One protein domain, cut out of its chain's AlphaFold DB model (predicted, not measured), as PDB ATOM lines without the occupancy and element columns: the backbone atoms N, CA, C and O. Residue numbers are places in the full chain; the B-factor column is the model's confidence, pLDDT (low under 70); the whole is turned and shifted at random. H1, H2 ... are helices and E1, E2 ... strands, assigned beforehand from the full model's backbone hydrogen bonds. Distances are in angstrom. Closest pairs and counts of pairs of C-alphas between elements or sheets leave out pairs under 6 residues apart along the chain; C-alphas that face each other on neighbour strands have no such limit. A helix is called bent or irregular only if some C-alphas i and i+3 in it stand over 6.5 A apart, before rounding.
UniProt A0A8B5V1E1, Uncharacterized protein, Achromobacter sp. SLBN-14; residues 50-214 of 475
ATOM      1  N   GLY A  50     -21.032  25.026  57.130       79.44
ATOM      2  CA  GLY A  50     -21.215  25.951  58.247       79.44
ATOM      3  C   GLY A  50     -22.044  27.180  57.851       79.44
ATOM      4  O   GLY A  50     -22.595  27.220  56.749       79.44
ATOM      5  N   PRO A  51     -22.139  28.194  58.728       76.88
ATOM      6  CA  PRO A  51     -22.855  29.433  58.436       76.88
ATOM      7  C   PRO A  51     -22.311  30.156  57.199       76.88
ATOM      8  O   PRO A  51     -21.138  30.016  56.846       76.88
ATOM      9  N   ALA A  52     -23.149  30.974  56.567       76.50
ATOM     10  CA  ALA A  52     -22.726  31.762  55.418       76.50
ATOM     11  C   ALA A  52     -21.798  32.915  55.837       76.50
ATOM     12  O   ALA A  52     -22.071  33.624  56.802       76.50
ATOM     13  N   LEU A  53     -20.720  33.149  55.088       76.25
ATOM     14  CA  LEU A  53     -19.813  34.271  55.354       76.25
ATOM     15  C   LEU A  53     -20.478  35.619  55.062       76.25
ATOM     16  O   LEU A  53     -21.291  35.747  54.143       76.25
ATOM     17  N   ALA A  54     -20.093  36.659  55.805       67.56
ATOM     18  CA  ALA A  54     -20.578  38.007  55.540       67.56
ATOM     19  C   ALA A  54     -20.075  38.494  54.168       67.56
ATOM     20  O   ALA A  54     -18.895  38.355  53.840       67.56
ATOM     21  N   SER A  55     -20.955  39.127  53.385       58.12
ATOM     22  CA  SER A  55     -20.700  39.526  51.988       58.12
ATOM     23  C   SER A  55     -19.595  40.578  51.789       58.12
ATOM     24  O   SER A  55     -19.240  40.871  50.651       58.12
ATOM     25  N   TYR A  56     -19.071  41.152  52.877       56.66
ATOM     26  CA  TYR A  56     -17.959  42.116  52.894       56.66
ATOM     27  C   TYR A  56     -16.803  41.663  53.794       56.66
ATOM     28  O   TYR A  56     -15.916  42.453  54.114       56.66
ATOM     29  N   SER A  57     -16.828  40.409  54.248       61.56
ATOM     30  CA  SER A  57     -15.748  39.881  55.071       61.56
ATOM     31  C   SER A  57     -14.468  39.754  54.250       61.56
ATOM     32  O   SER A  57     -14.492  39.334  53.092       61.56
ATOM     33  N   ARG A  58     -13.328  40.112  54.852       65.31
ATOM     34  CA  ARG A  58     -12.025  39.741  54.296       65.31
ATOM     35  C   ARG A  58     -11.906  38.229  54.420       65.31
ATOM     36  O   ARG A  58     -11.734  37.725  55.527       65.31
ATOM     37  N   VAL A  59     -12.030  37.535  53.296       74.62
ATOM     38  CA  VAL A  59     -11.797  36.097  53.236       74.62
ATOM     39  C   VAL A  59     -10.403  35.854  52.691       74.62
ATOM     40  O   VAL A  59     -10.049  36.372  51.635       74.62
ATOM     41  N   ALA A  60      -9.610  35.079  53.419       77.94
ATOM     42  CA  ALA A  60      -8.279  34.686  52.992       77.94
ATOM     43  C   ALA A  60      -8.217  33.168  52.876       77.94
ATOM     44  O   ALA A  60      -8.584  32.452  53.806       77.94
ATOM     45  N   ILE A  61      -7.726  32.684  51.737       78.94
ATOM     46  CA  ILE A  61      -7.349  31.284  51.575       78.94
ATOM     47  C   ILE A  61      -5.837  31.162  51.748       78.94
ATOM     48  O   ILE A  61      -5.056  31.824  51.068       78.94
ATOM     49  N   GLN A  62      -5.429  30.320  52.684       79.75
ATOM     50  CA  GLN A  62      -4.041  30.044  53.013       79.75
ATOM     51  C   GLN A  62      -3.763  28.557  52.838       79.75
ATOM     52  O   GLN A  62      -4.649  27.713  52.979       79.75
ATOM     53  N   ARG A  63      -2.523  28.227  52.489       77.81
ATOM     54  CA  ARG A  63      -2.118  26.855  52.183       77.81
ATOM     55  C   ARG A  63      -0.973  26.463  53.089       77.81
ATOM     56  O   ARG A  63       0.068  27.116  53.066       77.81
ATOM     57  N   PHE A  64      -1.175  25.388  53.837       75.06
ATOM     58  CA  PHE A  64      -0.189  24.828  54.752       75.06
ATOM     59  C   PHE A  64      -0.075  23.331  54.462       75.06
ATOM     60  O   PHE A  64      -1.001  22.565  54.732       75.06
ATOM     61  N   GLY A  65       1.038  22.928  53.843       72.69
ATOM     62  CA  GLY A  65       1.229  21.557  53.368       72.69
ATOM     63  C   GLY A  65       0.137  21.130  52.379       72.69
ATOM     64  O   GLY A  65      -0.104  21.804  51.376       72.69
ATOM     65  N   GLU A  66      -0.529  20.013  52.673       69.88
ATOM     66  CA  GLU A  66      -1.624  19.457  51.863       69.88
ATOM     67  C   GLU A  66      -2.995  20.089  52.158       69.88
ATOM     68  O   GLU A  66      -3.957  19.850  51.425       69.88
ATOM     69  N   ARG A  67      -3.111  20.913  53.210       77.81
ATOM     70  CA  ARG A  67      -4.389  21.482  53.648       77.81
ATOM     71  C   ARG A  67      -4.578  22.914  53.165       77.81
ATOM     72  O   ARG A  67      -3.653  23.731  53.147       77.81
ATOM     73  N   GLN A  68      -5.821  23.230  52.816       83.06
ATOM     74  CA  GLN A  68      -6.258  24.590  52.522       83.06
ATOM     75  C   GLN A  68      -7.092  25.097  53.690       83.06
ATOM     76  O   GLN A  68      -8.082  24.467  54.059       83.06
ATOM     77  N   LEU A  69      -6.689  26.228  54.258       85.88
ATOM     78  CA  LEU A  69      -7.419  26.910  55.314       85.88
ATOM     79  C   LEU A  69      -8.054  28.169  54.759       85.88
ATOM     80  O   LEU A  69      -7.418  28.928  54.033       85.88
ATOM     81  N   LEU A  70      -9.313  28.387  55.105       86.50
ATOM     82  CA  LEU A  70     -10.054  29.576  54.735       86.50
ATOM     83  C   LEU A  70     -10.479  30.287  56.011       86.50
ATOM     84  O   LEU A  70     -11.154  29.703  56.856       86.50
ATOM     85  N   THR A  71     -10.086  31.548  56.147       86.25
ATOM     86  CA  THR A  71     -10.555  32.414  57.228       86.25
ATOM     87  C   THR A  71     -11.526  33.431  56.673       86.25
ATOM     88  O   THR A  71     -11.310  33.975  55.595       86.25
ATOM     89  N   GLY A  72     -12.610  33.683  57.397       82.81
ATOM     90  CA  GLY A  72     -13.616  34.668  57.022       82.81
ATOM     91  C   GLY A  72     -14.335  35.212  58.245       82.81
ATOM     92  O   GLY A  72     -14.119  34.746  59.364       82.81
ATOM     93  N   GLN A  73     -15.202  36.195  58.036       82.50
ATOM     94  CA  GLN A  73     -15.985  36.803  59.107       82.50
ATOM     95  C   GLN A  73     -17.473  36.547  58.886       82.50
ATOM     96  O   GLN A  73     -17.981  36.624  57.767       82.50
ATOM     97  N   LEU A  74     -18.171  36.282  59.980       80.38
ATOM     98  CA  LEU A  74     -19.611  36.132  60.068       80.38
ATOM     99  C   LEU A  74     -20.171  37.231  60.974       80.38
ATOM    100  O   LEU A  74     -19.659  37.463  62.070       80.38
ATOM    101  N   LEU A  75     -21.252  37.866  60.527       76.69
ATOM    102  CA  LEU A  75     -22.146  38.633  61.391       76.69
ATOM    103  C   LEU A  75     -23.284  37.694  61.781       76.69
ATOM    104  O   LEU A  75     -24.130  37.383  60.947       76.69
ATOM    105  N   VAL A  76     -23.247  37.180  63.006       69.75
ATOM    106  CA  VAL A  76     -24.150  36.117  63.447       69.75
ATOM    107  C   VAL A  76     -25.570  36.652  63.554       69.75
ATOM    108  O   VAL A  76     -25.840  37.720  64.103       69.75
ATOM    109  N   THR A  77     -26.491  35.850  63.048       71.00
ATOM    110  CA  THR A  77     -27.932  36.014  63.177       71.00
ATOM    111  C   THR A  77     -28.540  34.739  63.769       71.00
ATOM    112  O   THR A  77     -27.875  33.708  63.868       71.00
ATOM    113  N   ALA A  78     -29.819  34.768  64.160       67.12
ATOM    114  CA  ALA A  78     -30.474  33.620  64.803       67.12
ATOM    115  C   ALA A  78     -30.412  32.318  63.972       67.12
ATOM    116  O   ALA A  78     -30.341  31.232  64.540       67.12
ATOM    117  N   LYS A  79     -30.381  32.426  62.637       67.88
ATOM    118  CA  LYS A  79     -30.252  31.287  61.709       67.88
ATOM    119  C   LYS A  79     -28.858  30.644  61.698       67.88
ATOM    120  O   LYS A  79     -28.721  29.522  61.230       67.88
ATOM    121  N   ASP A  80     -27.836  31.331  62.207       70.50
ATOM    122  CA  ASP A  80     -26.444  30.873  62.142       70.50
ATOM    123  C   ASP A  80     -26.035  30.064  63.384       70.50
ATOM    124  O   ASP A  80     -25.010  29.385  63.372       70.50
ATOM    125  N   ILE A  81     -26.841  30.109  64.454       70.19
ATOM    126  CA  ILE A  81     -26.543  29.486  65.754       70.19
ATOM    127  C   ILE A  81     -26.361  27.969  65.623       70.19
ATOM    128  O   ILE A  81     -25.408  27.416  66.168       70.19
ATOM    129  N   GLU A  82     -27.241  27.299  64.877       69.38
ATOM    130  CA  GLU A  82     -27.167  25.848  64.671       69.38
ATOM    131  C   GLU A  82     -25.907  25.453  63.887       69.38
ATOM    132  O   GLU A  82     -25.224  24.503  64.259       69.38
ATOM    133  N   GLY A  83     -25.542  26.225  62.857       72.06
ATOM    134  CA  GLY A  83     -24.320  25.998  62.081       72.06
ATOM    135  C   GLY A  83     -23.043  26.252  62.889       72.06
ATOM    136  O   GLY A  83     -22.062  25.533  62.732       72.06
ATOM    137  N   LEU A  84     -23.050  27.237  63.790       74.31
ATOM    138  CA  LEU A  84     -21.928  27.495  64.700       74.31
ATOM    139  C   LEU A  84     -21.747  26.397  65.748       74.31
ATOM    140  O   LEU A  84     -20.616  26.128  66.143       74.31
ATOM    141  N   ALA A  85     -22.836  25.762  66.188       71.81
ATOM    142  CA  ALA A  85     -22.791  24.685  67.174       71.81
ATOM    143  C   ALA A  85     -22.103  23.410  66.649       71.81
ATOM    144  O   ALA A  85     -21.724  22.553  67.444       71.81
ATOM    145  N   GLN A  86     -21.922  23.287  65.329       74.06
ATOM    146  CA  GLN A  86     -21.274  22.133  64.696       74.06
ATOM    147  C   GLN A  86     -19.749  22.128  64.859       74.06
ATOM    148  O   GLN A  86     -19.125  21.094  64.631       74.06
ATOM    149  N   ALA A  87     -19.147  23.250  65.267       79.38
ATOM    150  CA  ALA A  87     -17.702  23.385  65.390       79.38
ATOM    151  C   ALA A  87     -17.269  23.950  66.752       79.38
ATOM    152  O   ALA A  87     -18.037  24.643  67.427       79.38
ATOM    153  N   PRO A  88     -16.007  23.715  67.151       82.56
ATOM    154  CA  PRO A  88     -15.389  24.352  68.307       82.56
ATOM    155  C   PRO A  88     -15.579  25.877  68.359       82.56
ATOM    156  O   PRO A  88     -15.171  26.624  67.467       82.56
ATOM    157  N   VAL A  89     -16.154  26.359  69.461       85.94
ATOM    158  CA  VAL A  89     -16.252  27.787  69.798       85.94
ATOM    159  C   VAL A  89     -15.031  28.144  70.653       85.94
ATOM    160  O   VAL A  89     -15.052  28.011  71.878       85.94
ATOM    161  N   LEU A  90     -13.937  28.540  70.004       85.25
ATOM    162  CA  LEU A  90     -12.588  28.585  70.588       85.25
ATOM    163  C   LEU A  90     -12.479  29.507  71.813       85.25
ATOM    164  O   LEU A  90     -11.836  29.167  72.801       85.25
ATOM    165  N   ASP A  91     -13.171  30.645  71.808       80.31
ATOM    166  CA  ASP A  91     -13.203  31.581  72.939       80.31
ATOM    167  C   ASP A  91     -13.960  31.046  74.163       80.31
ATOM    168  O   ASP A  91     -13.747  31.527  75.272       80.31
ATOM    169  N   THR A  92     -14.821  30.036  74.001       78.06
ATOM    170  CA  THR A  92     -15.471  29.368  75.145       78.06
ATOM    171  C   THR A  92     -14.615  28.263  75.750       78.06
ATOM    172  O   THR A  92     -14.767  27.961  76.931       78.06
ATOM    173  N   GLN A  93     -13.690  27.698  74.971       78.62
ATOM    174  CA  GLN A  93     -12.735  26.697  75.450       78.62
ATOM    175  C   GLN A  93     -11.661  27.319  76.347       78.62
ATOM    176  O   GLN A  93     -11.047  26.624  77.153       78.62
ATOM    177  N   VAL A  94     -11.465  28.637  76.246       81.44
ATOM    178  CA  VAL A  94     -10.492  29.393  77.033       81.44
ATOM    179  C   VAL A  94     -11.213  30.542  77.751       81.44
ATOM    180  O   VAL A  94     -11.330  31.635  77.196       81.44
ATOM    181  N   PRO A  95     -11.689  30.343  78.997       76.50
ATOM    182  CA  PRO A  95     -12.477  31.346  79.723       76.50
ATOM    183  C   PRO A  95     -11.827  32.737  79.790       76.50
ATOM    184  O   PRO A  95     -12.521  33.750  79.691       76.50
ATOM    185  N   ALA A  96     -10.494  32.786  79.878       78.31
ATOM    186  CA  ALA A  96      -9.731  34.029  79.885       78.31
ATOM    187  C   ALA A  96      -9.899  34.850  78.589       78.31
ATOM    188  O   ALA A  96     -10.000  36.075  78.661       78.31
ATOM    189  N   LEU A  97     -10.007  34.207  77.415       78.38
ATOM    190  CA  LEU A  97     -10.244  34.902  76.137       78.38
ATOM    191  C   LEU A  97     -11.588  35.621  76.147       78.38
ATOM    192  O   LEU A  97     -11.670  36.804  75.815       78.38
ATOM    193  N   LYS A  98     -12.639  34.918  76.575       77.25
ATOM    194  CA  LYS A  98     -13.995  35.464  76.647       77.25
ATOM    195  C   LYS A  98     -14.058  36.692  77.554       77.25
ATOM    196  O   LYS A  98     -14.613  37.722  77.165       77.25
ATOM    197  N   GLU A  99     -13.472  36.602  78.746       79.38
ATOM    198  CA  GLU A  99     -13.461  37.709  79.702       79.38
ATOM    199  C   GLU A  99     -12.672  38.916  79.168       79.38
ATOM    200  O   GLU A  99     -13.144  40.057  79.244       79.38
ATOM    201  N   ARG A 100     -11.489  38.683  78.584       81.12
ATOM    202  CA  ARG A 100     -10.665  39.757  78.014       81.12
ATOM    203  C   ARG A 100     -11.339  40.429  76.827       81.12
ATOM    204  O   ARG A 100     -11.343  41.657  76.775       81.12
ATOM    205  N   LEU A 101     -11.972  39.669  75.933       77.44
ATOM    206  CA  LEU A 101     -12.717  40.230  74.807       77.44
ATOM    207  C   LEU A 101     -13.837  41.159  75.282       77.44
ATOM    208  O   LEU A 101     -13.987  42.267  74.766       77.44
ATOM    209  N   GLN A 102     -14.601  40.738  76.291       77.50
ATOM    210  CA  GLN A 102     -15.669  41.558  76.855       77.50
ATOM    211  C   GLN A 102     -15.115  42.855  77.463       77.50
ATOM    212  O   GLN A 102     -15.623  43.940  77.176       77.50
ATOM    213  N   LYS A 103     -14.031  42.770  78.245       80.62
ATOM    214  CA  LYS A 103     -13.353  43.952  78.808       80.62
ATOM    215  C   LYS A 103     -12.826  44.885  77.713       80.62
ATOM    216  O   LYS A 103     -12.984  46.100  77.821       80.62
ATOM    217  N   GLN A 104     -12.222  44.338  76.658       78.25
ATOM    218  CA  GLN A 104     -11.670  45.104  75.541       78.25
ATOM    219  C   GLN A 104     -12.763  45.833  74.755       78.25
ATOM    220  O   GLN A 104     -12.610  47.020  74.474       78.25
ATOM    221  N   ARG A 105     -13.896  45.178  74.477       76.38
ATOM    222  CA  ARG A 105     -15.058  45.805  73.822       76.38
ATOM    223  C   ARG A 105     -15.615  46.971  74.630       76.38
ATOM    224  O   ARG A 105     -15.830  48.044  74.076       76.38
ATOM    225  N   ILE A 106     -15.774  46.791  75.944       79.75
ATOM    226  CA  ILE A 106     -16.232  47.864  76.837       79.75
ATOM    227  C   ILE A 106     -15.271  49.059  76.775       79.75
ATOM    228  O   ILE A 106     -15.725  50.194  76.640       79.75
ATOM    229  N   ARG A 107     -13.953  48.816  76.820       80.50
ATOM    230  CA  ARG A 107     -12.937  49.880  76.716       80.50
ATOM    231  C   ARG A 107     -12.984  50.599  75.366       80.50
ATOM    232  O   ARG A 107     -12.949  51.825  75.344       80.50
ATOM    233  N   LEU A 108     -13.084  49.865  74.258       75.75
ATOM    234  CA  LEU A 108     -13.167  50.444  72.911       75.75
ATOM    235  C   LEU A 108     -14.427  51.295  72.737       75.75
ATOM    236  O   LEU A 108     -14.349  52.411  72.231       75.75
ATOM    237  N   ALA A 109     -15.569  50.810  73.218       77.44
ATOM    238  CA  ALA A 109     -16.821  51.553  73.193       77.44
ATOM    239  C   ALA A 109     -16.768  52.826  74.044       77.44
ATOM    240  O   ALA A 109     -17.267  53.865  73.624       77.44
ATOM    241  N   GLN A 110     -16.130  52.769  75.217       82.06
ATOM    242  CA  GLN A 110     -15.894  53.949  76.049       82.06
ATOM    243  C   GLN A 110     -14.985  54.962  75.350       82.06
ATOM    244  O   GLN A 110     -15.319  56.142  75.315       82.06
ATOM    245  N   ALA A 111     -13.871  54.513  74.765       79.56
ATOM    246  CA  ALA A 111     -12.952  55.382  74.036       79.56
ATOM    247  C   ALA A 111     -13.635  56.045  72.829       79.56
ATOM    248  O   ALA A 111     -13.577  57.266  72.693       79.56
ATOM    249  N   GLY A 112     -14.350  55.261  72.016       76.88
ATOM    250  CA  GLY A 112     -15.143  55.765  70.895       76.88
ATOM    251  C   GLY A 112     -16.187  56.781  71.351       76.88
ATOM    252  O   GLY A 112     -16.219  57.890  70.833       76.88
ATOM    253  N   ALA A 113     -16.960  56.465  72.394       77.06
ATOM    254  CA  ALA A 113     -17.963  57.371  72.946       77.06
ATOM    255  C   ALA A 113     -17.364  58.687  73.460       77.06
ATOM    256  O   ALA A 113     -17.958  59.739  73.241       77.06
ATOM    257  N   ILE A 114     -16.186  58.663  74.094       82.38
ATOM    258  CA  ILE A 114     -15.468  59.881  74.508       82.38
ATOM    259  C   ILE A 114     -15.122  60.733  73.284       82.38
ATOM    260  O   ILE A 114     -15.393  61.936  73.278       82.38
ATOM    261  N   THR A 115     -14.566  60.125  72.232       77.75
ATOM    262  CA  THR A 115     -14.253  60.833  70.986       77.75
ATOM    263  C   THR A 115     -15.519  61.412  70.357       77.75
ATOM    264  O   THR A 115     -15.544  62.580  69.987       77.75
ATOM    265  N   THR A 116     -16.598  60.643  70.282       77.50
ATOM    266  CA  THR A 116     -17.869  61.061  69.682       77.50
ATOM    267  C   THR A 116     -18.573  62.164  70.487       77.50
ATOM    268  O   THR A 116     -19.111  63.103  69.899       77.50
ATOM    269  N   LEU A 117     -18.498  62.122  71.824       80.25
ATOM    270  CA  LEU A 117     -18.951  63.208  72.706       80.25
ATOM    271  C   LEU A 117     -18.161  64.494  72.466       80.25
ATOM    272  O   LEU A 117     -18.760  65.564  72.386       80.25
ATOM    273  N   ALA A 118     -16.840  64.396  72.296       77.94
ATOM    274  CA  ALA A 118     -15.997  65.548  71.978       77.94
ATOM    275  C   ALA A 118     -16.359  66.195  70.625       77.94
ATOM    276  O   ALA A 118     -16.147  67.391  70.447       77.94
ATOM    277  N   HIS A 119     -16.962  65.436  69.703       80.69
ATOM    278  CA  HIS A 119     -17.481  65.928  68.421       80.69
ATOM    279  C   HIS A 119     -18.972  66.330  68.474       80.69
ATOM    280  O   HIS A 119     -19.593  66.536  67.432       80.69
ATOM    281  N   GLY A 120     -19.568  66.445  69.669       74.44
ATOM    282  CA  GLY A 120     -20.943  66.926  69.857       74.44
ATOM    283  C   GLY A 120     -22.043  65.921  69.496       74.44
ATOM    284  O   GLY A 120     -23.208  66.298  69.402       74.44
ATOM    285  N   GLN A 121     -21.709  64.642  69.302       78.00
ATOM    286  CA  GLN A 121     -22.650  63.597  68.887       78.00
ATOM    287  C   GLN A 121     -23.087  62.722  70.079       78.00
ATOM    288  O   GLN A 121     -22.774  61.534  70.159       78.00
ATOM    289  N   GLY A 122     -23.824  63.313  71.026       74.69
ATOM    290  CA  GLY A 122     -24.239  62.651  72.274       74.69
ATOM    291  C   GLY A 122     -25.027  61.351  72.081       74.69
ATOM    292  O   GLY A 122     -24.735  60.353  72.741       74.69
ATOM    293  N   ASP A 123     -25.957  61.324  71.126       78.19
ATOM    294  CA  ASP A 123     -26.795  60.145  70.857       78.19
ATOM    295  C   ASP A 123     -25.990  58.975  70.274       78.19
ATOM    296  O   ASP A 123     -26.203  57.815  70.642       78.19
ATOM    297  N   LEU A 124     -25.008  59.262  69.411       75.06
ATOM    298  CA  LEU A 124     -24.113  58.242  68.863       75.06
ATOM    299  C   LEU A 124     -23.180  57.694  69.947       75.06
ATOM    300  O   LEU A 124     -22.965  56.487  70.010       75.06
ATOM    301  N   ALA A 125     -22.680  58.545  70.844       74.62
ATOM    302  CA  ALA A 125     -21.867  58.105  71.973       74.62
ATOM    303  C   ALA A 125     -22.649  57.214  72.952       74.62
ATOM    304  O   ALA A 125     -22.134  56.199  73.425       74.62
ATOM    305  N   LEU A 126     -23.912  57.554  73.225       78.19
ATOM    306  CA  LEU A 126     -24.793  56.744  74.064       78.19
ATOM    307  C   LEU A 126     -25.107  55.399  73.391       78.19
ATOM    308  O   LEU A 126     -25.039  54.356  74.043       78.19
ATOM    309  N   THR A 127     -25.324  55.413  72.072       75.31
ATOM    310  CA  THR A 127     -25.455  54.203  71.251       75.31
ATOM    311  C   THR A 127     -24.188  53.350  71.320       75.31
ATOM    312  O   THR A 127     -24.297  52.159  71.573       75.31
ATOM    313  N   MET A 128     -22.989  53.930  71.186       72.06
ATOM    314  CA  MET A 128     -21.708  53.214  71.298       72.06
ATOM    315  C   MET A 128     -21.518  52.552  72.667       72.06
ATOM    316  O   MET A 128     -21.064  51.414  72.746       72.06
ATOM    317  N   LEU A 129     -21.895  53.223  73.760       74.62
ATOM    318  CA  LEU A 129     -21.823  52.647  75.108       74.62
ATOM    319  C   LEU A 129     -22.831  51.508  75.312       74.62
ATOM    320  O   LEU A 129     -22.538  50.552  76.033       74.62
ATOM    321  N   GLN A 130     -24.011  51.597  74.697       70.38
ATOM    322  CA  GLN A 130     -25.021  50.537  74.720       70.38
ATOM    323  C   GLN A 130     -24.624  49.355  73.822       70.38
ATOM    324  O   GLN A 130     -24.742  48.203  74.242       70.38
ATOM    325  N   THR A 131     -24.088  49.612  72.628       64.50
ATOM    326  CA  THR A 131     -23.610  48.573  71.706       64.50
ATOM    327  C   THR A 131     -22.350  47.893  72.223       64.50
ATOM    328  O   THR A 131     -22.261  46.680  72.160       64.50
ATOM    329  N   GLY A 132     -21.427  48.618  72.855       59.22
ATOM    330  CA  GLY A 132     -20.257  48.031  73.519       59.22
ATOM    331  C   GLY A 132     -20.580  47.116  74.702       59.22
ATOM    332  O   GLY A 132     -19.748  46.301  75.099       59.22
ATOM    333  N   ARG A 133     -21.783  47.259  75.279       58.97
ATOM    334  CA  ARG A 133     -22.324  46.394  76.340       58.97
ATOM    335  C   ARG A 133     -23.162  45.234  75.805       58.97
ATOM    336  O   ARG A 133     -23.389  44.282  76.547       58.97
ATOM    337  N   THR A 134     -23.631  45.314  74.563       54.75
ATOM    338  CA  THR A 134     -24.382  44.241  73.904       54.75
ATOM    339  C   THR A 134     -23.441  43.435  73.011       54.75
ATOM    340  O   THR A 134     -22.405  43.917  72.556       54.75
ATOM    341  N   THR A 135     -23.727  42.154  72.809       53.34
ATOM    342  CA  THR A 135     -22.919  41.336  71.910       53.34
ATOM    343  C   THR A 135     -23.288  41.695  70.475       53.34
ATOM    344  O   THR A 135     -24.285  41.231  69.936       53.34
ATOM    345  N   THR A 136     -22.485  42.526  69.811       53.56
ATOM    346  CA  THR A 136     -22.367  42.362  68.363       53.56
ATOM    347  C   THR A 136     -21.703  41.004  68.152       53.56
ATOM    348  O   THR A 136     -20.534  40.787  68.501       53.56
ATOM    349  N   ASP A 137     -22.488  40.044  67.673       69.38
ATOM    350  CA  ASP A 137     -22.045  38.672  67.450       69.38
ATOM    351  C   ASP A 137     -21.243  38.595  66.137       69.38
ATOM    352  O   ASP A 137     -21.585  37.879  65.205       69.38
ATOM    353  N   ALA A 138     -20.176  39.384  66.009       77.50
ATOM    354  CA  ALA A 138     -19.197  39.171  64.950       77.50
ATOM    355  C   ALA A 138     -18.274  38.017  65.362       77.50
ATOM    356  O   ALA A 138     -17.717  38.019  66.469       77.50
ATOM    357  N   ARG A 139     -18.128  37.025  64.481       84.38
ATOM    358  CA  ARG A 139     -17.237  35.877  64.674       84.38
ATOM    359  C   ARG A 139     -16.319  35.716  63.478       84.38
ATOM    360  O   ARG A 139     -16.744  35.836  62.334       84.38
ATOM    361  N   ASN A 140     -15.073  35.377  63.755       86.75
ATOM    362  CA  ASN A 140     -14.137  34.891  62.762       86.75
ATOM    363  C   ASN A 140     -14.283  33.374  62.656       86.75
ATOM    364  O   ASN A 140     -14.313  32.678  63.674       86.75
ATOM    365  N   LEU A 141     -14.402  32.874  61.432       87.94
ATOM    366  CA  LEU A 141     -14.594  31.466  61.115       87.94
ATOM    367  C   LEU A 141     -13.349  30.921  60.429       87.94
ATOM    368  O   LEU A 141     -12.756  31.595  59.586       87.94
ATOM    369  N   ILE A 142     -12.976  29.699  60.795       89.44
ATOM    370  CA  ILE A 142     -11.834  28.980  60.241       89.44
ATOM    371  C   ILE A 142     -12.373  27.698  59.631       89.44
ATOM    372  O   ILE A 142     -12.900  26.843  60.341       89.44
ATOM    373  N   TYR A 143     -12.230  27.564  58.322       88.44
ATOM    374  CA  TYR A 143     -12.593  26.366  57.589       88.44
ATOM    375  C   TYR A 143     -11.347  25.651  57.089       88.44
ATOM    376  O   TYR A 143     -10.349  26.295  56.764       88.44
ATOM    377  N   GLY A 144     -11.419  24.329  56.960       87.75
ATOM    378  CA  GLY A 144     -10.349  23.540  56.366       87.75
ATOM    379  C   GLY A 144     -10.856  22.529  55.362       87.75
ATOM    380  O   GLY A 144     -11.796  21.785  55.633       87.75
ATOM    381  N   GLY A 145     -10.183  22.479  54.218       83.81
ATOM    382  CA  GLY A 145     -10.431  21.514  53.156       83.81
ATOM    383  C   GLY A 145      -9.264  20.544  52.986       83.81
ATOM    384  O   GLY A 145      -8.101  20.946  53.046       83.81
ATOM    385  N   HIS A 146      -9.590  19.279  52.716       74.25
ATOM    386  CA  HIS A 146      -8.636  18.198  52.407       74.25
ATOM    387  C   HIS A 146      -8.624  17.856  50.905       74.25
ATOM    388  O   HIS A 146      -8.486  16.701  50.519       74.25
ATOM    389  N   GLY A 147      -8.874  18.844  50.039       68.25
ATOM    390  CA  GLY A 147      -8.914  18.640  48.583       68.25
ATOM    391  C   GLY A 147     -10.157  17.908  48.051       68.25
ATOM    392  O   GLY A 147     -10.257  17.685  46.851       68.25
ATOM    393  N   THR A 148     -11.131  17.583  48.907       64.81
ATOM    394  CA  THR A 148     -12.403  16.926  48.538       64.81
ATOM    395  C   THR A 148     -13.447  17.882  47.954       64.81
ATOM    396  O   THR A 148     -14.513  17.448  47.529       64.81
ATOM    397  N   GLY A 149     -13.169  19.187  47.972       73.62
ATOM    398  CA  GLY A 149     -14.139  20.220  47.621       73.62
ATOM    399  C   GLY A 149     -15.207  20.466  48.689       73.62
ATOM    400  O   GLY A 149     -16.227  21.089  48.418       73.62
ATOM    401  N   VAL A 150     -14.978  20.014  49.922       82.19
ATOM    402  CA  VAL A 150     -15.754  20.439  51.090       82.19
ATOM    403  C   VAL A 150     -14.799  21.047  52.106       82.19
ATOM    404  O   VAL A 150     -13.714  20.519  52.360       82.19
ATOM    405  N   PHE A 151     -15.196  22.195  52.636       85.62
ATOM    406  CA  PHE A 151     -14.484  22.940  53.656       85.62
ATOM    407  C   PHE A 151     -15.290  22.852  54.943       85.62
ATOM    408  O   PHE A 151     -16.349  23.464  55.071       85.62
ATOM    409  N   GLU A 152     -14.782  22.077  55.889       88.06
ATOM    410  CA  GLU A 152     -15.424  21.887  57.185       88.06
ATOM    411  C   GLU A 152     -15.104  23.065  58.095       88.06
ATOM    412  O   GLU A 152     -13.958  23.528  58.123       88.06
ATOM    413  N   LEU A 153     -16.098  23.550  58.840       89.25
ATOM    414  CA  LEU A 153     -15.870  24.543  59.880       89.25
ATOM    415  C   LEU A 153     -15.042  23.902  61.003       89.25
ATOM    416  O   LEU A 153     -15.509  23.022  61.718       89.25
ATOM    417  N   LEU A 154     -13.797  24.347  61.154       88.88
ATOM    418  CA  LEU A 154     -12.856  23.831  62.151       88.88
ATOM    419  C   LEU A 154     -12.935  24.581  63.474       88.88
ATOM    420  O   LEU A 154     -12.605  24.045  64.529       88.88
ATOM    421  N   GLY A 155     -13.357  25.838  63.424       88.56
ATOM    422  CA  GLY A 155     -13.518  26.632  64.621       88.56
ATOM    423  C   GLY A 155     -14.118  27.994  64.340       88.56
ATOM    424  O   GLY A 155     -14.063  28.522  63.227       88.56
ATOM    425  N   SER A 156     -14.678  28.579  65.388       88.25
ATOM    426  CA  SER A 156     -15.105  29.969  65.394       88.25
ATOM    427  C   SER A 156     -14.564  30.679  66.621       88.25
ATOM    428  O   SER A 156     -14.505  30.104  67.707       88.25
ATOM    429  N   ILE A 157     -14.235  31.955  66.476       86.31
ATOM    430  CA  ILE A 157     -13.790  32.792  67.585       86.31
ATOM    431  C   ILE A 157     -14.456  34.161  67.513       86.31
ATOM    432  O   ILE A 157     -14.574  34.753  66.440       86.31
ATOM    433  N   SER A 158     -14.927  34.662  68.650       80.56
ATOM    434  CA  SER A 158     -15.539  35.989  68.727       80.56
ATOM    435  C   SER A 158     -14.538  37.082  68.334       80.56
ATOM    436  O   SER A 158     -13.412  37.101  68.825       80.56
ATOM    437  N   GLY A 159     -14.953  38.017  67.479       75.31
ATOM    438  CA  GLY A 159     -14.089  39.096  67.006       75.31
ATOM    439  C   GLY A 159     -14.654  39.812  65.780       75.31
ATOM    440  O   GLY A 159     -15.229  39.195  64.886       75.31
ATOM    441  N   ASP A 160     -14.501  41.131  65.756       70.00
ATOM    442  CA  ASP A 160     -14.866  42.013  64.641       70.00
ATOM    443  C   ASP A 160     -13.660  42.396  63.765       70.00
ATOM    444  O   ASP A 160     -13.795  42.736  62.590       70.00
ATOM    445  N   THR A 161     -12.473  42.293  64.343       64.88
ATOM    446  CA  THR A 161     -11.173  42.400  63.700       64.88
ATOM    447  C   THR A 161     -10.743  40.988  63.303       64.88
ATOM    448  O   THR A 161     -10.774  40.070  64.127       64.88
ATOM    449  N   GLY A 162     -10.461  40.784  62.014       69.06
ATOM    450  CA  GLY A 162     -10.134  39.473  61.440       69.06
ATOM    451  C   GLY A 162      -9.046  38.712  62.207       69.06
ATOM    452  O   GLY A 162      -8.244  39.308  62.923       69.06
ATOM    453  N   VAL A 163      -8.989  37.392  62.035       80.44
ATOM    454  CA  VAL A 163      -7.898  36.567  62.580       80.44
ATOM    455  C   VAL A 163      -6.712  36.505  61.627       80.44
ATOM    456  O   VAL A 163      -6.886  36.516  60.407       80.44
ATOM    457  N   THR A 164      -5.509  36.387  62.185       86.12
ATOM    458  CA  THR A 164      -4.298  36.112  61.403       86.12
ATOM    459  C   THR A 164      -3.827  34.694  61.680       86.12
ATOM    460  O   THR A 164      -3.750  34.273  62.831       86.12
ATOM    461  N   LEU A 165      -3.518  33.963  60.614       88.12
ATOM    462  CA  LEU A 165      -2.918  32.636  60.669       88.12
ATOM    463  C   LEU A 165      -1.455  32.734  60.232       88.12
ATOM    464  O   LEU A 165      -1.165  33.313  59.182       88.12
ATOM    465  N   ILE A 166      -0.551  32.181  61.037       88.88
ATOM    466  CA  ILE A 166       0.887  32.116  60.761       88.88
ATOM    467  C   ILE A 166       1.348  30.677  60.958       88.88
ATOM    468  O   ILE A 166       1.119  30.102  62.015       88.88
ATOM    469  N   GLY A 167       1.998  30.094  59.954       87.69
ATOM    470  CA  GLY A 167       2.571  28.749  60.049       87.69
ATOM    471  C   GLY A 167       4.089  28.780  60.164       87.69
ATOM    472  O   GLY A 167       4.743  29.642  59.570       87.69
ATOM    473  N   ALA A 168       4.642  27.811  60.887       85.69
ATOM    474  CA  ALA A 168       6.061  27.489  60.827       85.69
ATOM    475  C   ALA A 168       6.439  26.880  59.453       85.69
ATOM    476  O   ALA A 168       5.551  26.487  58.675       85.69
ATOM    477  N   PRO A 169       7.739  26.806  59.103       83.00
ATOM    478  CA  PRO A 169       8.188  26.149  57.878       83.00
ATOM    479  C   PRO A 169       7.681  24.705  57.811       83.00
ATOM    480  O   PRO A 169       7.584  24.020  58.819       83.00
ATOM    481  N   GLY A 170       7.300  24.237  56.622       75.38
ATOM    482  CA  GLY A 170       6.656  22.922  56.469       75.38
ATOM    483  C   GLY A 170       5.163  22.878  56.832       75.38
ATOM    484  O   GLY A 170       4.491  21.906  56.501       75.38
ATOM    485  N   GLY A 171       4.607  23.952  57.403       75.75
ATOM    486  CA  GLY A 171       3.167  24.123  57.618       75.75
ATOM    487  C   GLY A 171       2.656  23.734  59.007       75.75
ATOM    488  O   GLY A 171       1.463  23.888  59.252       75.75
ATOM    489  N   GLN A 172       3.521  23.273  59.913       81.25
ATOM    490  CA  GLN A 172       3.189  22.949  61.303       81.25
ATOM    491  C   GLN A 172       4.358  23.345  62.224       81.25
ATOM    492  O   GLN A 172       5.496  23.101  61.835       81.25
ATOM    493  N   PRO A 173       4.114  23.900  63.429       88.94
ATOM    494  CA  PRO A 173       2.813  24.284  63.983       88.94
ATOM    495  C   PRO A 173       2.160  25.469  63.256       88.94
ATOM    496  O   PRO A 173       2.821  26.274  62.597       88.94
ATOM    497  N   LEU A 174       0.840  25.576  63.401       90.94
ATOM    498  CA  LEU A 174       0.030  26.699  62.943       90.94
ATOM    499  C   LEU A 174      -0.437  27.530  64.142       90.94
ATOM    500  O   LEU A 174      -0.970  26.994  65.110       90.94
ATOM    501  N   TYR A 175      -0.294  28.845  64.044       91.75
ATOM    502  CA  TYR A 175      -0.695  29.802  65.065       91.75
ATOM    503  C   TYR A 175      -1.865  30.652  64.578       91.75
ATOM    504  O   TYR A 175      -1.796  31.290  63.527       91.75
ATOM    505  N   LEU A 176      -2.933  30.680  65.369       91.31
ATOM    506  CA  LEU A 176      -4.079  31.564  65.221       91.31
ATOM    507  C   LEU A 176      -3.940  32.720  66.200       91.31
ATOM    508  O   LEU A 176      -4.090  32.550  67.410       91.31
ATOM    509  N   ILE A 177      -3.689  33.899  65.649       89.31
ATOM    510  CA  ILE A 177      -3.588  35.146  66.394       89.31
ATOM    511  C   ILE A 177      -4.984  35.756  66.455       89.31
ATOM    512  O   ILE A 177      -5.589  36.103  65.431       89.31
ATOM    513  N   THR A 178      -5.500  35.852  67.671       84.00
ATOM    514  CA  THR A 178      -6.837  36.367  67.972       84.00
ATOM    515  C   THR A 178      -6.788  37.864  68.250       84.00
ATOM    516  O   THR A 178      -5.733  38.384  68.570       84.00
ATOM    517  N   SER A 179      -7.918  38.564  68.220       74.19
ATOM    518  CA  SER A 179      -7.959  40.009  68.475       74.19
ATOM    519  C   SER A 179      -8.026  40.429  69.947       74.19
ATOM    520  O   SER A 179      -8.256  41.609  70.238       74.19
ATOM    521  N   THR A 180      -7.826  39.502  70.887       74.06
ATOM    522  CA  THR A 180      -7.806  39.818  72.318       74.06
ATOM    523  C   THR A 180      -6.400  40.149  72.789       74.06
ATOM    524  O   THR A 180      -5.466  39.367  72.625       74.06
ATOM    525  N   LEU A 181      -6.250  41.324  73.402       74.00
ATOM    526  CA  LEU A 181      -4.979  41.773  73.957       74.00
ATOM    527  C   LEU A 181      -4.834  41.306  75.409       74.00
ATOM    528  O   LEU A 181      -5.646  41.653  76.278       74.00
ATOM    529  N   ARG A 182      -3.750  40.587  75.705       72.19
ATOM    530  CA  ARG A 182      -3.346  40.316  77.086       72.19
ATOM    531  C   ARG A 182      -2.817  41.599  77.719       72.19
ATOM    532  O   ARG A 182      -1.927  42.254  77.183       72.19
ATOM    533  N   SER A 183      -3.387  41.976  78.861       61.16
ATOM    534  CA  SER A 183      -2.846  43.072  79.672       61.16
ATOM    535  C   SER A 183      -1.642  42.559  80.463       61.16
ATOM    536  O   SER A 183      -1.662  41.421  80.920       61.16
ATOM    537  N   SER A 184      -0.643  43.411  80.698       54.81
ATOM    538  CA  SER A 184       0.608  43.102  81.420       54.81
ATOM    539  C   SER A 184       0.441  42.750  82.915       54.81
ATOM    540  O   SER A 184       1.387  42.869  83.684       54.81
ATOM    541  N   GLY A 185      -0.774  42.429  83.370       48.19
ATOM    542  CA  GLY A 185      -1.104  42.175  84.777       48.19
ATOM    543  C   GLY A 185      -1.182  40.694  85.159       48.19
ATOM    544  O   GLY A 185      -1.299  40.391  86.341       48.19
ATOM    545  N   GLU A 186      -1.118  39.778  84.191       44.72
ATOM    546  CA  GLU A 186      -1.079  38.326  84.415       44.72
ATOM    547  C   GLU A 186       0.337  37.809  84.111       44.72
ATOM    548  O   GLU A 186       0.588  37.201  83.077       44.72
ATOM    549  N   GLY A 187       1.282  38.093  85.011       49.62
ATOM    550  CA  GLY A 187       2.669  37.633  84.904       49.62
ATOM    551  C   GLY A 187       3.616  38.576  84.154       49.62
ATOM    552  O   GLY A 187       3.212  39.577  83.572       49.62
ATOM    553  N   ASP A 188       4.904  38.228  84.200       45.53
ATOM    554  CA  ASP A 188       6.070  38.992  83.715       45.53
ATOM    555  C   ASP A 188       6.155  39.108  82.171       45.53
ATOM    556  O   ASP A 188       7.224  39.320  81.600       45.53
ATOM    557  N   GLN A 189       5.036  38.913  81.465       52.72
ATOM    558  CA  GLN A 189       4.985  38.888  80.005       52.72
ATOM    559  C   GLN A 189       4.502  40.232  79.428       52.72
ATOM    560  O   GLN A 189       3.554  40.835  79.942       52.72
ATOM    561  N   PRO A 190       5.124  40.712  78.332       58.59
ATOM    562  CA  PRO A 190       4.685  41.922  77.647       58.59
ATOM    563  C   PRO A 190       3.274  41.746  77.055       58.59
ATOM    564  O   PRO A 190       2.839  40.616  76.810       58.59
ATOM    565  N   PRO A 191       2.546  42.849  76.795       64.94
ATOM    566  CA  PRO A 191       1.260  42.778  76.114       64.94
ATOM    567  C   PRO A 191       1.430  42.109  74.746       64.94
ATOM    568  O   PRO A 191       2.244  42.534  73.930       64.94
ATOM    569  N   ALA A 192       0.650  41.059  74.512       75.19
ATOM    570  CA  ALA A 192       0.635  40.286  73.276       75.19
ATOM    571  C   ALA A 192      -0.808  39.908  72.939       75.19
ATOM    572  O   ALA A 192      -1.685  39.931  73.813       75.19
ATOM    573  N   TRP A 193      -1.060  39.577  71.677       84.12
ATOM    574  CA  TRP A 193      -2.354  39.039  71.284       84.12
ATOM    575  C   TRP A 193      -2.432  37.583  71.730       84.12
ATOM    576  O   TRP A 193      -1.434  36.857  71.739       84.12
ATOM    577  N   ASP A 194      -3.617  37.150  72.137       86.69
ATOM    578  CA  ASP A 194      -3.799  35.750  72.474       86.69
ATOM    579  C   ASP A 194      -3.617  34.869  71.246       86.69
ATOM    580  O   ASP A 194      -4.125  35.170  70.161       86.69
ATOM    581  N   THR A 195      -2.916  33.761  71.459       90.00
ATOM    582  CA  THR A 195      -2.544  32.823  70.410       90.00
ATOM    583  C   THR A 195      -3.113  31.445  70.728       90.00
ATOM    584  O   THR A 195      -3.012  30.954  71.854       90.00
ATOM    585  N   LEU A 196      -3.724  30.812  69.727       91.62
ATOM    586  CA  LEU A 196      -3.995  29.379  69.747       91.62
ATOM    587  C   LEU A 196      -3.031  28.678  68.797       91.62
ATOM    588  O   LEU A 196      -2.776  29.154  67.694       91.62
ATOM    589  N   ARG A 197      -2.510  27.539  69.229       93.25
ATOM    590  CA  ARG A 197      -1.631  26.671  68.457       93.25
ATOM    591  C   ARG A 197      -2.409  25.464  67.953       93.25
ATOM    592  O   ARG A 197      -3.265  24.936  68.657       93.25
ATOM    593  N   SER A 198      -2.073  25.024  66.753       91.88
ATOM    594  CA  SER A 198      -2.518  23.763  66.188       91.88
ATOM    595  C   SER A 198      -1.333  23.007  65.599       91.88
ATOM    596  O   SER A 198      -0.578  23.548  64.790       91.88
ATOM    597  N   ASP A 199      -1.198  21.741  65.980       91.00
ATOM    598  CA  ASP A 199      -0.191  20.820  65.440       91.00
ATOM    599  C   ASP A 199      -0.780  19.880  64.366       91.00
ATOM    600  O   ASP A 199      -0.075  19.054  63.799       91.00
ATOM    601  N   ASP A 200      -2.071  20.019  64.041       87.50
ATOM    602  CA  ASP A 200      -2.822  19.152  63.117       87.50
ATOM    603  C   ASP A 200      -3.518  19.938  61.985       87.50
ATOM    604  O   ASP A 200      -4.549  19.534  61.434       87.50
ATOM    605  N   LEU A 201      -2.926  21.078  61.607       83.69
ATOM    606  CA  LEU A 201      -3.420  21.974  60.551       83.69
ATOM    607  C   LEU A 201      -4.843  22.487  60.825       83.69
ATOM    608  O   LEU A 201      -5.679  22.564  59.926       83.69
ATOM    609  N   GLY A 202      -5.117  22.836  62.074       85.69
ATOM    610  CA  GLY A 202      -6.324  23.512  62.530       85.69
ATOM    611  C   GLY A 202      -7.478  22.594  62.923       85.69
ATOM    612  O   GLY A 202      -8.553  23.122  63.192       85.69
ATOM    613  N   ALA A 203      -7.309  21.266  62.944       84.50
ATOM    614  CA  ALA A 203      -8.373  20.365  63.401       84.50
ATOM    615  C   ALA A 203      -8.601  20.480  64.915       84.50
ATOM    616  O   ALA A 203      -9.743  20.449  65.370       84.50
ATOM    617  N   THR A 204      -7.533  20.684  65.678       88.44
ATOM    618  CA  THR A 204      -7.572  21.013  67.096       88.44
ATOM    619  C   THR A 204      -6.778  22.282  67.374       88.44
ATOM    620  O   THR A 204      -5.800  22.602  66.694       88.44
ATOM    621  N   TRP A 205      -7.236  23.031  68.376       90.31
ATOM    622  CA  TRP A 205      -6.638  24.289  68.802       90.31
ATOM    623  C   TRP A 205      -6.415  24.258  70.305       90.31
ATOM    624  O   TRP A 205      -7.341  24.012  71.077       90.31
ATOM    625  N   THR A 206      -5.190  24.542  70.723       91.31
ATOM    626  CA  THR A 206      -4.805  24.652  72.129       91.31
ATOM    627  C   THR A 206      -4.346  26.068  72.419       91.31
ATOM    628  O   THR A 206      -3.584  26.642  71.644       91.31
ATOM    629  N   TYR A 207      -4.789  26.641  73.534       90.50
ATOM    630  CA  TYR A 207      -4.303  27.947  73.968       90.50
ATOM    631  C   TYR A 207      -2.806  27.883  74.276       90.50
ATOM    632  O   TYR A 207      -2.391  27.060  75.090       90.50
ATOM    633  N   ASP A 208      -2.020  28.752  73.642       89.75
ATOM    634  CA  ASP A 208      -0.579  28.855  73.866       89.75
ATOM    635  C   ASP A 208      -0.268  30.245  74.442       89.75
ATOM    636  O   ASP A 208      -0.100  31.215  73.694       89.75
ATOM    637  N   PRO A 209      -0.277  30.390  75.781       84.62
ATOM    638  CA  PRO A 209      -0.029  31.676  76.408       84.62
ATOM    639  C   PRO A 209       1.435  32.110  76.293       84.62
ATOM    640  O   PRO A 209       1.713  33.304  76.325       84.62
ATOM    641  N   ASP A 210       2.370  31.177  76.136       87.56
ATOM    642  CA  ASP A 210       3.794  31.506  76.120       87.56
ATOM    643  C   ASP A 210       4.223  32.126  74.794       87.56
ATOM    644  O   ASP A 210       5.168  32.910  74.764       87.56
ATOM    645  N   VAL A 211       3.522  31.812  73.705       90.25
ATOM    646  CA  VAL A 211       3.764  32.418  72.398       90.25
ATOM    647  C   VAL A 211       3.241  33.854  72.368       90.25
ATOM    648  O   VAL A 211       2.117  34.163  72.774       90.25
ATOM    649  N   THR A 212       4.085  34.748  71.862       89.19
ATOM    650  CA  THR A 212       3.815  36.178  71.717       89.19
ATOM    651  C   THR A 212       3.829  36.535  70.237       89.19
ATOM    652  O   THR A 212       4.874  36.627  69.600       89.19
ATOM    653  N   LEU A 213       2.641  36.691  69.664       88.94
ATOM    654  CA  LEU A 213       2.433  37.075  68.270       88.94
ATOM    655  C   LEU A 213       1.369  38.180  68.203       88.94
ATOM    656  O   LEU A 213       0.648  38.423  69.172       88.94
ATOM    657  N   GLY A 214       1.248  38.826  67.043       81.56
ATOM    658  CA  GLY A 214       0.278  39.897  66.798       81.56
ATOM    659  C   GLY A 214       0.882  41.290  66.941       81.56
ATOM    660  O   GLY A 214       2.086  41.475  66.859       81.56
TER     661      GLY A 214
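This is residues 50 to 214 of the 475 residues of an uncharacterized protein of Achromobacter sp. SLBN-14 (UniProt A0A8B5V1E1). Two antiparallel sheets, E1 E2 E3 E4 and E5 E6 E7, lie partly face to face as a small sandwich, and a helical hairpin of H3 and H4 runs out from one end as an arm that makes the length. H3 packs on the smaller sheet with residues 96 to 105, while the short H1 and H2 sit by the larger, strongly twisted sheet. The 165 printed residues hold four named helices and seven named strands, in the order E1 E2 H1 H2 H3 H4 E3 E4 E5 E6 E7, a mixed class of helices and strands. The whole is compact, with a radius of gyration of the C-alphas of 17.1 A and spans of 54 by 43 by 24 A.

The larger sheet runs E1, residues 60 to 64, E2, 67 to 75, E3, 138 to 145, and E4, 150 to 158. N 62 and O 69 of E1 and E2 are 2.8 A apart, N 70 and O 143 of E2 and E3 2.9 A, and N 142 and O 155 of E3 and E4 2.9 A, each within hydrogen-bond range. The other sheet is a meander, each strand the antiparallel neighbour of the one before: E5, 164 to 167, E6, 174 to 181, and E7, 193 to 198. N 166 and O 175 are 2.9 A apart, N 176 and O 196 2.8 A, both within range. E6 bends by 53 degrees at residue 178. The sheets form a sandwich, two sheets face to face, 10.8 A centre to centre where they face each other. H3, residues 95 to 118, is on the smaller sheet, at the sheet's level; the closest C-alphas of H3 and E6, those of Leu 101 and Thr 180, are 5.5 A apart. With residues 106 to 117 alone it touches H4, residues 122 to 131, in a helical hairpin, opposite ways at a shallow tilt of 4 degrees; their closest C-alphas, those of Ala 113 and Ala 125, are 4.1 A apart. H4 is not on either sheet. H2, residues 90 to 93, and H1, residues 78 to 84, only graze the larger sheet. H2 and H3 only just touch, and only at the corner, with 3 pairs of C-alphas within 8 A; the closest are Asp 91 and Lys 98, 5.4 A. In H3 and H4 every O i to N i+4 pair is within hydrogen-bond range; H1 has 1 of 3, with 2 of 4 O i to N i+3 pairs, and H2 is too short for such a pair.

E1 begins at C-alpha 60, (-8.279, 34.686, 52.992), and E7 ends at C-alpha 198, (-2.518, 23.763, 66.188). H3 is 35.2 A long, E2 25.9 A, E4 23.5 A, E3 23.0 A and E6 19.3 A. H1 is irregular, but only just: C-alphas 79 and 82 are 6.9 A apart.

The two C-alphas farthest apart, those of Gly 120 and Thr 148, are 55.0 A apart. The printed part has no cut. The link from E6 to E7 is long, with 11 residues. Residues 199 to 214 hold no named element, but 206 to 207 pair antiparallel with residues 196 to 197 of E7. The mean pLDDT of the printed part is 77.5; 30 residues are under 70, among them 131 to 137 and 183 to 191.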